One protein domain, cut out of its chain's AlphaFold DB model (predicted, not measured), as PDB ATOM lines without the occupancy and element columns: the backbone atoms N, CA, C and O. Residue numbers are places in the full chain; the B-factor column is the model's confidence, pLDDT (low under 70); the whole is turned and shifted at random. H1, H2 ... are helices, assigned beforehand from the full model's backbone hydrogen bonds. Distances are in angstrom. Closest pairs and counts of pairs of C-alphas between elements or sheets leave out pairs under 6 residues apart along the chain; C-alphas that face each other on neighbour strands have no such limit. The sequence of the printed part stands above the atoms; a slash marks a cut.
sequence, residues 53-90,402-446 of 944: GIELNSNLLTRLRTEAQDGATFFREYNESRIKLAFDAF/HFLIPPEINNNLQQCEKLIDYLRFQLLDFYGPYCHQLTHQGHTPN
ATOM      1  N   GLY A  53     -46.638  31.549  36.401       82.06
ATOM      2  CA  GLY A  53     -45.741  31.132  35.330       82.06
ATOM      3  C   GLY A  53     -45.880  31.978  34.067       82.06
ATOM      4  O   GLY A  53     -46.331  33.128  34.104       82.06
ATOM      5  N   ILE A  54     -45.468  31.406  32.938       82.31
ATOM      6  CA  ILE A  54     -45.555  32.028  31.615       82.31
ATOM      7  C   ILE A  54     -46.434  31.175  30.713       82.31
ATOM      8  O   ILE A  54     -46.204  29.983  30.535       82.31
ATOM      9  N   GLU A  55     -47.426  31.806  30.094       77.06
ATOM     10  CA  GLU A  55     -48.277  31.142  29.112       77.06
ATOM     11  C   GLU A  55     -47.615  31.188  27.733       77.06
ATOM     12  O   GLU A  55     -47.397  32.259  27.160       77.06
ATOM     13  N   LEU A  56     -47.291  30.011  27.200       77.44
ATOM     14  CA  LEU A  56     -46.856  29.842  25.817       77.44
ATOM     15  C   LEU A  56     -48.042  29.453  24.934       77.44
ATOM     16  O   LEU A  56     -48.986  28.801  25.377       77.44
ATOM     17  N   ASN A  57     -47.961  29.803  23.650       81.62
ATOM     18  CA  ASN A  57     -48.862  29.266  22.633       81.62
ATOM     19  C   ASN A  57     -48.805  27.723  22.649       81.62
ATOM     20  O   ASN A  57     -47.711  27.158  22.674       81.62
ATOM     21  N   SER A  58     -49.957  27.046  22.586       82.06
ATOM     22  CA  SER A  58     -50.043  25.577  22.602       82.06
ATOM     23  C   SER A  58     -49.179  24.911  21.529       82.06
ATOM     24  O   SER A  58     -48.529  23.914  21.813       82.06
ATOM     25  N   ASN A  59     -49.107  25.486  20.325       85.50
ATOM     26  CA  ASN A  59     -48.289  24.949  19.235       85.50
ATOM     27  C   ASN A  59     -46.792  25.059  19.549       85.50
ATOM     28  O   ASN A  59     -46.031  24.141  19.258       85.50
ATOM     29  N   LEU A  60     -46.376  26.166  20.173       82.38
ATOM     30  CA  LEU A  60     -44.991  26.364  20.597       82.38
ATOM     31  C   LEU A  60     -44.625  25.408  21.735       82.38
ATOM     32  O   LEU A  60     -43.551  24.823  21.707       82.38
ATOM     33  N   LEU A  61     -45.514  25.236  22.716       84.75
ATOM     34  CA  LEU A  61     -45.294  24.312  23.825       84.75
ATOM     35  C   LEU A  61     -45.166  22.867  23.328       84.75
ATOM     36  O   LEU A  61     -44.270  22.156  23.771       84.75
ATOM     37  N   THR A  62     -46.025  22.443  22.396       87.69
ATOM     38  CA  THR A  62     -45.924  21.118  21.769       87.69
ATOM     39  C   THR A  62     -44.607  20.968  21.017       87.69
ATOM     40  O   THR A  62     -43.913  19.983  21.235       87.69
ATOM     41  N   ARG A  63     -44.218  21.961  20.206       87.06
ATOM     42  CA  ARG A  63     -42.936  21.944  19.487       87.06
ATOM     43  C   ARG A  63     -41.744  21.808  20.441       87.06
ATOM     44  O   ARG A  63     -40.931  20.917  20.248       87.06
ATOM     45  N   LEU A  64     -41.685  22.633  21.490       87.38
ATOM     46  CA  LEU A  64     -40.614  22.583  22.493       87.38
ATOM     47  C   LEU A  64     -40.561  21.234  23.221       87.38
ATOM     48  O   LEU A  64     -39.476  20.750  23.519       87.38
ATOM     49  N   ARG A  65     -41.716  20.614  23.500       89.56
ATOM     50  CA  ARG A  65     -41.781  19.270  24.099       89.56
ATOM     51  C   ARG A  65     -41.257  18.193  23.157       89.56
ATOM     52  O   ARG A  65     -40.514  17.328  23.605       89.56
ATOM     53  N   THR A  66     -41.639  18.246  21.882       89.94
ATOM     54  CA  THR A  66     -41.155  17.304  20.866       89.94
ATOM     55  C   THR A  66     -39.645  17.433  20.692       89.94
ATOM     56  O   THR A  66     -38.936  16.457  20.885       89.94
ATOM     57  N   GLU A  67     -39.132  18.646  20.469       88.12
ATOM     58  CA  GLU A  67     -37.689  18.879  20.313       88.12
ATOM     59  C   GLU A  67     -36.897  18.488  21.571       88.12
ATOM     60  O   GLU A  67     -35.807  17.928  21.468       88.12
ATOM     61  N   ALA A  68     -37.450  18.720  22.766       89.94
ATOM     62  CA  ALA A  68     -36.829  18.278  24.009       89.94
ATOM     63  C   ALA A  68     -36.754  16.747  24.123       89.94
ATOM     64  O   ALA A  68     -35.742  16.212  24.579       89.94
ATOM     65  N   GLN A  69     -37.817  16.047  23.720       91.62
ATOM     66  CA  GLN A  69     -37.878  14.588  23.725       91.62
ATOM     67  C   GLN A  69     -36.912  13.981  22.702       91.62
ATOM     68  O   GLN A  69     -36.167  13.058  23.041       91.62
ATOM     69  N   ASP A  70     -36.906  14.513  21.481       91.69
ATOM     70  CA  ASP A  70     -36.039  14.059  20.394       91.69
ATOM     71  C   ASP A  70     -34.571  14.296  20.761       91.69
ATOM     72  O   ASP A  70     -33.756  13.376  20.701       91.69
ATOM     73  N   GLY A  71     -34.251  15.489  21.274       91.44
ATOM     74  CA  GLY A  71     -32.919  15.843  21.758       91.44
ATOM     75  C   GLY A  71     -32.424  14.962  22.908       91.44
ATOM     76  O   GLY A  71     -31.278  14.511  22.901       91.44
ATOM     77  N   ALA A  72     -33.289  14.659  23.882       91.31
ATOM     78  CA  ALA A  72     -32.949  13.771  24.995       91.31
ATOM     79  C   ALA A  72     -32.750  12.312  24.553       91.31
ATOM     80  O   ALA A  72     -31.954  11.594  25.162       91.31
ATOM     81  N   THR A  73     -33.487  11.872  23.529       92.75
ATOM     82  CA  THR A  73     -33.351  10.533  22.935       92.75
ATOM     83  C   THR A  73     -32.038  10.439  22.169       92.75
ATOM     84  O   THR A  73     -31.213   9.580  22.477       92.75
ATOM     85  N   PHE A  74     -31.789  11.399  21.275       92.25
ATOM     86  CA  PHE A  74     -30.546  11.512  20.520       92.25
ATOM     87  C   PHE A  74     -29.319  11.514  21.439       92.25
ATOM     88  O   PHE A  74     -28.408  10.711  21.249       92.25
ATOM     89  N   PHE A  75     -29.304  12.372  22.469       91.69
ATOM     90  CA  PHE A  75     -28.162  12.468  23.380       91.69
ATOM     91  C   PHE A  75     -27.906  11.156  24.124       91.69
ATOM     92  O   PHE A  75     -26.756  10.743  24.240       91.69
ATOM     93  N   ARG A  76     -28.957  10.480  24.609       91.12
ATOM     94  CA  ARG A  76     -28.802   9.194  25.302       91.12
ATOM     95  C   ARG A  76     -28.228   8.127  24.385       91.12
ATOM     96  O   ARG A  76     -27.286   7.451  24.779       91.12
ATOM     97  N   GLU A  77     -28.740   8.006  23.165       91.50
ATOM     98  CA  GLU A  77     -28.193   7.056  22.196       91.50
ATOM     99  C   GLU A  77     -26.741   7.374  21.827       91.50
ATOM    100  O   GLU A  77     -25.907   6.468  21.773       91.50
ATOM    101  N   TYR A  78     -26.437   8.654  21.584       91.44
ATOM    102  CA  TYR A  78     -25.079   9.128  21.334       91.44
ATOM    103  C   TYR A  78     -24.159   8.738  22.495       91.44
ATOM    104  O   TYR A  78     -23.182   8.017  22.289       91.44
ATOM    105  N   ASN A  79     -24.511   9.126  23.718       92.00
ATOM    106  CA  ASN A  79     -23.670   8.930  24.889       92.00
ATOM    107  C   ASN A  79     -23.496   7.446  25.249       92.00
ATOM    108  O   ASN A  79     -22.370   6.999  25.440       92.00
ATOM    109  N   GLU A  80     -24.572   6.651  25.259       92.62
ATOM    110  CA  GLU A  80     -24.507   5.206  25.535       92.62
ATOM    111  C   GLU A  80     -23.666   4.466  24.489       92.62
ATOM    112  O   GLU A  80     -22.828   3.635  24.842       92.62
ATOM    113  N   SER A  81     -23.809   4.801  23.198       90.94
ATOM    114  CA  SER A  81     -22.980   4.177  22.156       90.94
ATOM    115  C   SER A  81     -21.488   4.429  22.381       90.94
ATOM    116  O   SER A  81     -20.664   3.541  22.173       90.94
ATOM    117  N   ARG A  82     -21.145   5.613  22.888       91.81
ATOM    118  CA  ARG A  82     -19.772   6.032  23.153       91.81
ATOM    119  C   ARG A  82     -19.216   5.444  24.450       91.81
ATOM    120  O   ARG A  82     -18.059   5.029  24.472       91.81
ATOM    121  N   ILE A  83     -20.034   5.344  25.503       93.50
ATOM    122  CA  ILE A  83     -19.686   4.613  26.733       93.50
ATOM    123  C   ILE A  83     -19.368   3.159  26.391       93.50
ATOM    124  O   ILE A  83     -18.378   2.628  26.886       93.50
ATOM    125  N   LYS A  84     -20.149   2.528  25.506       92.56
ATOM    126  CA  LYS A  84     -19.897   1.143  25.090       92.56
ATOM    127  C   LYS A  84     -18.502   0.995  24.486       92.56
ATOM    128  O   LYS A  84     -17.723   0.175  24.956       92.56
ATOM    129  N   LEU A  85     -18.166   1.855  23.524       91.12
ATOM    130  CA  LEU A  85     -16.840   1.874  22.901       91.12
ATOM    131  C   LEU A  85     -15.716   2.151  23.910       91.12
ATOM    132  O   LEU A  85     -14.620   1.613  23.772       91.12
ATOM    133  N   ALA A  86     -15.965   2.988  24.921       91.94
ATOM    134  CA  ALA A  86     -14.992   3.238  25.977       91.94
ATOM    135  C   ALA A  86     -14.750   1.986  26.828       91.94
ATOM    136  O   ALA A  86     -13.602   1.589  27.001       91.94
ATOM    137  N   PHE A  87     -15.815   1.333  27.297       92.25
ATOM    138  CA  PHE A  87     -15.711   0.135  28.131       92.25
ATOM    139  C   PHE A  87     -15.137  -1.065  27.375       92.25
ATOM    140  O   PHE A  87     -14.390  -1.832  27.977       92.25
ATOM    141  N   ASP A  88     -15.394  -1.194  26.074       88.69
ATOM    142  CA  ASP A  88     -14.756  -2.215  25.232       88.69
ATOM    143  C   ASP A  88     -13.221  -2.048  25.176       88.69
ATOM    144  O   ASP A  88     -12.506  -3.029  24.979       88.69
ATOM    145  N   ALA A  89     -12.707  -0.830  25.386       88.25
ATOM    146  CA  ALA A  89     -11.277  -0.512  25.377       88.25
ATOM    147  C   ALA A  89     -10.646  -0.348  26.775       88.25
ATOM    148  O   ALA A  89      -9.422  -0.425  26.891       88.25
ATOM    149  N   PHE A  90     -11.444  -0.117  27.823       90.88
ATOM    150  CA  PHE A  90     -10.943   0.015  29.192       90.88
ATOM    151  C   PHE A  90     -10.444  -1.315  29.743       90.88
ATOM    152  O   PHE A  90     -11.185  -2.306  29.786       90.88
ATOM    153  N   HIS A 402     -28.297  22.112  25.653       86.56
ATOM    154  CA  HIS A 402     -28.117  22.508  24.259       86.56
ATOM    155  C   HIS A 402     -28.485  21.416  23.235       86.56
ATOM    156  O   HIS A 402     -28.570  21.717  22.042       86.56
ATOM    157  N   PHE A 403     -28.686  20.164  23.665       88.00
ATOM    158  CA  PHE A 403     -29.276  19.107  22.834       88.00
ATOM    159  C   PHE A 403     -30.805  19.159  22.807       88.00
ATOM    160  O   PHE A 403     -31.406  18.638  21.879       88.00
ATOM    161  N   LEU A 404     -31.433  19.794  23.799       88.81
ATOM    162  CA  LEU A 404     -32.880  19.769  24.013       88.81
ATOM    163  C   LEU A 404     -33.547  21.124  23.735       88.81
ATOM    164  O   LEU A 404     -34.699  21.338  24.120       88.81
ATOM    165  N   ILE A 405     -32.815  22.072  23.153       86.75
ATOM    166  CA  ILE A 405     -33.356  23.367  22.737       86.75
ATOM    167  C   ILE A 405     -33.273  23.505  21.217       86.75
ATOM    168  O   ILE A 405     -32.265  23.112  20.626       86.75
ATOM    169  N   PRO A 406     -34.290  24.115  20.581       85.69
ATOM    170  CA  PRO A 406     -34.263  24.373  19.150       85.69
ATOM    171  C   PRO A 406     -33.045  25.204  18.724       85.69
ATOM    172  O   PRO A 406     -32.650  26.128  19.457       85.69
ATOM    173  N   PRO A 407     -32.496  24.970  17.516       84.06
ATOM    174  CA  PRO A 407     -31.382  25.743  16.970       84.06
ATOM    175  C   PRO A 407     -31.622  27.256  16.982       84.06
ATOM    176  O   PRO A 407     -30.696  28.026  17.229       84.06
ATOM    177  N   GLU A 408     -32.859  27.710  16.767       85.88
ATOM    178  CA  GLU A 408     -33.194  29.137  16.753       85.88
ATOM    179  C   GLU A 408     -33.018  29.797  18.127       85.88
ATOM    180  O   GLU A 408     -32.639  30.966  18.195       85.88
ATOM    181  N   ILE A 409     -33.259  29.047  19.210       87.00
ATOM    182  CA  ILE A 409     -33.039  29.509  20.585       87.00
ATOM    183  C   ILE A 409     -31.563  29.350  20.961       87.00
ATOM    184  O   ILE A 409     -30.971  30.274  21.513       87.00
ATOM    185  N   ASN A 410     -30.952  28.211  20.622       84.75
ATOM    186  CA  ASN A 410     -29.548  27.919  20.911       84.75
ATOM    187  C   ASN A 410     -28.586  28.925  20.249       84.75
ATOM    188  O   ASN A 410     -27.603  29.338  20.856       84.75
ATOM    189  N   ASN A 411     -28.899  29.388  19.037       84.50
ATOM    190  CA  ASN A 411     -28.104  30.386  18.313       84.50
ATOM    191  C   ASN A 411     -28.329  31.832  18.792       84.50
ATOM    192  O   ASN A 411     -27.705  32.758  18.275       84.50
ATOM    193  N   ASN A 412     -29.214  32.064  19.769       86.38
ATOM    194  CA  ASN A 412     -29.492  33.389  20.308       86.38
ATOM    195  C   ASN A 412     -29.300  33.411  21.826       86.38
ATOM    196  O   ASN A 412     -30.202  33.051  22.583       86.38
ATOM    197  N   LEU A 413     -28.150  33.925  22.274       84.31
ATOM    198  CA  LEU A 413     -27.784  34.000  23.692       84.31
ATOM    199  C   LEU A 413     -28.897  34.587  24.575       84.31
ATOM    200  O   LEU A 413     -29.220  34.023  25.614       84.31
ATOM    201  N   GLN A 414     -29.528  35.692  24.158       87.38
ATOM    202  CA  GLN A 414     -30.575  36.339  24.960       87.38
ATOM    203  C   GLN A 414     -31.827  35.470  25.097       87.38
ATOM    204  O   GLN A 414     -32.497  35.508  26.128       87.38
ATOM    205  N   GLN A 415     -32.179  34.719  24.053       86.69
ATOM    206  CA  GLN A 415     -33.331  33.823  24.083       86.69
ATOM    207  C   GLN A 415     -33.031  32.560  24.880       86.69
ATOM    208  O   GLN A 415     -33.888  32.148  25.660       86.69
ATOM    209  N   CYS A 416     -31.829  31.999  24.724       87.62
ATOM    210  CA  CYS A 416     -31.373  30.866  25.514       87.62
ATOM    211  C   CYS A 416     -31.371  31.222  27.006       87.62
ATOM    212  O   CYS A 416     -32.126  30.619  27.759       87.62
ATOM    213  N   GLU A 417     -30.665  32.279  27.424       87.19
ATOM    214  CA  GLU A 417     -30.623  32.726  28.829       87.19
ATOM    215  C   GLU A 417     -32.022  32.966  29.408       87.19
ATOM    216  O   GLU A 417     -32.326  32.560  30.528       87.19
ATOM    217  N   LYS A 418     -32.917  33.571  28.621       87.69
ATOM    218  CA  LYS A 418     -34.299  33.809  29.041       87.69
ATOM    219  C   LYS A 418     -35.089  32.511  29.227       87.69
ATOM    220  O   LYS A 418     -35.852  32.409  30.184       87.69
ATOM    221  N   LEU A 419     -34.936  31.545  28.320       87.12
ATOM    222  CA  LEU A 419     -35.561  30.228  28.440       87.12
ATOM    223  C   LEU A 419     -35.014  29.479  29.660       87.12
ATOM    224  O   LEU A 419     -35.800  28.955  30.443       87.12
ATOM    225  N   ILE A 420     -33.693  29.492  29.851       86.44
ATOM    226  CA  ILE A 420     -33.020  28.899  31.009       86.44
ATOM    227  C   ILE A 420     -33.540  29.505  32.306       86.44
ATOM    228  O   ILE A 420     -33.926  28.763  33.204       86.44
ATOM    229  N   ASP A 421     -33.624  30.831  32.405       87.69
ATOM    230  CA  ASP A 421     -34.176  31.485  33.590       87.69
ATOM    231  C   ASP A 421     -35.620  31.023  33.849       87.69
ATOM    232  O   ASP A 421     -35.972  30.679  34.975       87.69
ATOM    233  N   TYR A 422     -36.457  30.911  32.818       87.69
ATOM    234  CA  TYR A 422     -37.826  30.418  32.992       87.69
ATOM    235  C   TYR A 422     -37.903  28.988  33.529       87.69
ATOM    236  O   TYR A 422     -38.802  28.691  34.311       87.69
ATOM    237  N   LEU A 423     -36.954  28.132  33.168       84.31
ATOM    238  CA  LEU A 423     -36.853  26.775  33.703       84.31
ATOM    239  C   LEU A 423     -36.348  26.777  35.143       84.31
ATOM    240  O   LEU A 423     -36.962  26.164  36.013       84.31
ATOM    241  N   ARG A 424     -35.266  27.520  35.411       83.50
ATOM    242  CA  ARG A 424     -34.656  27.645  36.742       83.50
ATOM    243  C   ARG A 424     -35.650  28.149  37.782       83.50
ATOM    244  O   ARG A 424     -35.656  27.672  38.912       83.50
ATOM    245  N   PHE A 425     -36.515  29.087  37.399       86.38
ATOM    246  CA  PHE A 425     -37.557  29.641  38.265       86.38
ATOM    247  C   PHE A 425     -38.901  28.897  38.187       86.38
ATOM    248  O   PHE A 425     -39.880  29.377  38.756       86.38
ATOM    249  N   GLN A 426     -38.959  27.741  37.513       84.38
ATOM    250  CA  GLN A 426     -40.163  26.904  37.378       84.38
ATOM    251  C   GLN A 426     -41.368  27.649  36.771       84.38
ATOM    252  O   GLN A 426     -42.525  27.362  37.069       84.38
ATOM    253  N   LEU A 427     -41.102  28.635  35.909       85.19
ATOM    254  CA  LEU A 427     -42.119  29.422  35.207       85.19
ATOM    255  C   LEU A 427     -42.624  28.726  33.939       85.19
ATOM    256  O   LEU A 427     -43.678  29.091  33.417       85.19
ATOM    257  N   LEU A 428     -41.853  27.759  33.440       83.19
ATOM    258  CA  LEU A 428     -42.184  26.878  32.329       83.19
ATOM    259  C   LEU A 428     -41.791  25.447  32.689       83.19
ATOM    260  O   LEU A 428     -40.685  25.218  33.170       83.19
ATOM    261  N   ASP A 429     -42.667  24.495  32.373       78.19
ATOM    262  CA  ASP A 429     -42.372  23.068  32.465       78.19
ATOM    263  C   ASP A 429     -42.740  22.363  31.153       78.19
ATOM    264  O   ASP A 429     -43.899  22.029  30.863       78.19
ATOM    265  N   PHE A 430     -41.725  22.202  30.305       80.00
ATOM    266  CA  PHE A 430     -41.821  21.433  29.065       80.00
ATOM    267  C   PHE A 430     -40.791  20.306  28.972       80.00
ATOM    268  O   PHE A 430     -40.909  19.473  28.080       80.00
ATOM    269  N   TYR A 431     -39.840  20.236  29.907       77.50
ATOM    270  CA  TYR A 431     -38.901  19.120  30.011       77.50
ATOM    271  C   TYR A 431     -39.474  17.934  30.786       77.50
ATOM    272  O   TYR A 431     -38.936  16.836  30.661       77.50
ATOM    273  N   GLY A 432     -40.559  18.123  31.551       76.25
ATOM    274  CA  GLY A 432     -41.256  17.043  32.244       76.25
ATOM    275  C   GLY A 432     -40.291  16.202  33.089       76.25
ATOM    276  O   GLY A 432     -39.677  16.746  34.006       76.25
ATOM    277  N   PRO A 433     -40.102  14.901  32.788       75.25
ATOM    278  CA  PRO A 433     -39.254  14.016  33.590       75.25
ATOM    279  C   PRO A 433     -37.760  14.385  33.583       75.25
ATOM    280  O   PRO A 433     -37.026  13.925  34.452       75.25
ATOM    281  N   TYR A 434     -37.289  15.202  32.633       78.25
ATOM    282  CA  TYR A 434     -35.857  15.480  32.472       78.25
ATOM    283  C   TYR A 434     -35.328  16.589  33.377       78.25
ATOM    284  O   TYR A 434     -34.117  16.746  33.468       78.25
ATOM    285  N   CYS A 435     -36.189  17.360  34.051       73.00
ATOM    286  CA  CYS A 435     -35.794  18.576  34.775       73.00
ATOM    287  C   CYS A 435     -34.675  18.353  35.812       73.00
ATOM    288  O   CYS A 435     -33.816  19.219  35.979       73.00
ATOM    289  N   HIS A 436     -34.632  17.176  36.441       73.56
ATOM    290  CA  HIS A 436     -33.617  16.800  37.429       73.56
ATOM    291  C   HIS A 436     -32.301  16.289  36.815       73.56
ATOM    292  O   HIS A 436     -31.318  16.141  37.532       73.56
ATOM    293  N   GLN A 437     -32.252  16.071  35.499       79.38
ATOM    294  CA  GLN A 437     -31.086  15.562  34.764       79.38
ATOM    295  C   GLN A 437     -30.392  16.643  33.925       79.38
ATOM    296  O   GLN A 437     -29.318  16.409  33.388       79.38
ATOM    297  N   LEU A 438     -30.977  17.836  33.789       82.19
ATOM    298  CA  LEU A 438     -30.437  18.872  32.903       82.19
ATOM    299  C   LEU A 438     -29.157  19.483  33.471       82.19
ATOM    300  O   LEU A 438     -29.161  19.968  34.600       82.19
ATOM    301  N   THR A 439     -28.100  19.562  32.668       83.06
ATOM    302  CA  THR A 439     -26.938  20.417  32.948       83.06
ATOM    303  C   THR A 439     -26.916  21.607  31.991       83.06
ATOM    304  O   THR A 439     -27.130  21.478  30.779       83.06
ATOM    305  N   HIS A 440     -26.693  22.805  32.535       83.69
ATOM    306  CA  HIS A 440     -26.631  24.034  31.748       83.69
ATOM    307  C   HIS A 440     -25.185  24.394  31.421       83.69
ATOM    308  O   HIS A 440     -24.633  25.338  31.976       83.69
ATOM    309  N   GLN A 441     -24.606  23.690  30.455       80.88
ATOM    310  CA  GLN A 441     -23.270  23.962  29.910       80.88
ATOM    311  C   GLN A 441     -23.195  25.217  29.011       80.88
ATOM    312  O   GLN A 441     -22.150  25.532  28.457       80.88
ATOM    313  N   GLY A 442     -24.293  25.968  28.885       79.75
ATOM    314  CA  GLY A 442     -24.402  27.131  28.005       79.75
ATOM    315  C   GLY A 442     -24.988  26.806  26.635       79.75
ATOM    316  O   GLY A 442     -25.194  25.647  26.270       79.75
ATOM    317  N   HIS A 443     -25.294  27.863  25.885       79.19
ATOM    318  CA  HIS A 443     -25.695  27.764  24.482       79.19
ATOM    319  C   HIS A 443     -24.511  27.362  23.590       79.19
ATOM    320  O   HIS A 443     -23.403  27.839  23.810       79.19
ATOM    321  N   THR A 444     -24.755  26.545  22.563       77.31
ATOM    322  CA  THR A 444     -23.761  26.102  21.559       77.31
ATOM    323  C   THR A 444     -24.030  26.785  20.215       77.31
ATOM    324  O   THR A 444     -24.469  26.113  19.278       77.31
ATOM    325  N   PRO A 445     -23.909  28.121  20.110       74.06
ATOM    326  CA  PRO A 445     -24.276  28.807  18.885       74.06
ATOM    327  C   PRO A 445     -23.336  28.391  17.752       74.06
ATOM    328  O   PRO A 445     -22.184  28.020  17.985       74.06
ATOM    329  N   ASN A 446     -23.803  28.534  16.516       77.62
ATOM    330  CA  ASN A 446     -22.922  28.569  15.358       77.62
ATOM    331  C   ASN A 446     -21.857  29.646  15.620       77.62
ATOM    332  O   ASN A 446     -22.200  30.822  15.772       77.62
TER     333      ASN A 446
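This is residues 53 to 90 and 402 to 446 of the 944 residues of an uncharacterized protein of SAR324 cluster bacterium (UniProt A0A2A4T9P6). One long helix, H1, runs past a small body in which H3, the short H2 and long loops gather beside its first part, while residues 76 to 90, of which 76 to 89 belong to H1, stick out as a free arm. H1 stays apart from both H2 and H3, and residues 402 to 406, with which the printed part takes up again after the cut, lead into H2. You will read 83 printed residues with three named helices, in the order H1, H2, H3, and no named strand; the class is all helix. The whole is only just loose, close to compact, with a radius of gyration of the C-alphas of 14.5 A, and elongated, spanning 48 by 26 by 21 A.

Start with H1, residues 58 to 89, which touches no helix. It is apart from H2, residues 407 to 410, and from H3, residues 413 to 424. Look next at Ile 409 and Cys 416, the closest C-alphas of H2 and H3, 5.4 A apart. These two helices only just touch, with 3 pairs of C-alphas within 8 A, and touch only at the corner by their tight link; H3 does so with residues 415 to 416 alone. In H1 and H3 every O i to N i+4 pair is within hydrogen-bond range; H2 is too short for such a pair, and its one O i to N i+3 pair is within range.

Find C-alpha 58 at (-50.043, 25.577, 22.602); from there H1 runs 46.8 A to C-alpha 89 at (-11.277, -0.512, 25.377). H2 spans 4.9 A. H3 runs 16.1 A, ending at C-alpha 424, (-34.656, 27.645, 36.742).

The C-alphas of Glu 55 and Ala 89 are the two farthest apart, 48.8 A. Without the free stretch, the body spans 29 by 26 by 23 A. Residues 91 to 401 are not printed, and C-alphas 90 and 402 are 28.7 A apart across this cut, which the link from H1 to H2 crosses. Residues 425 to 446 hold no named element. The mean pLDDT of the printed part is 85.6, and no printed residue is under 70.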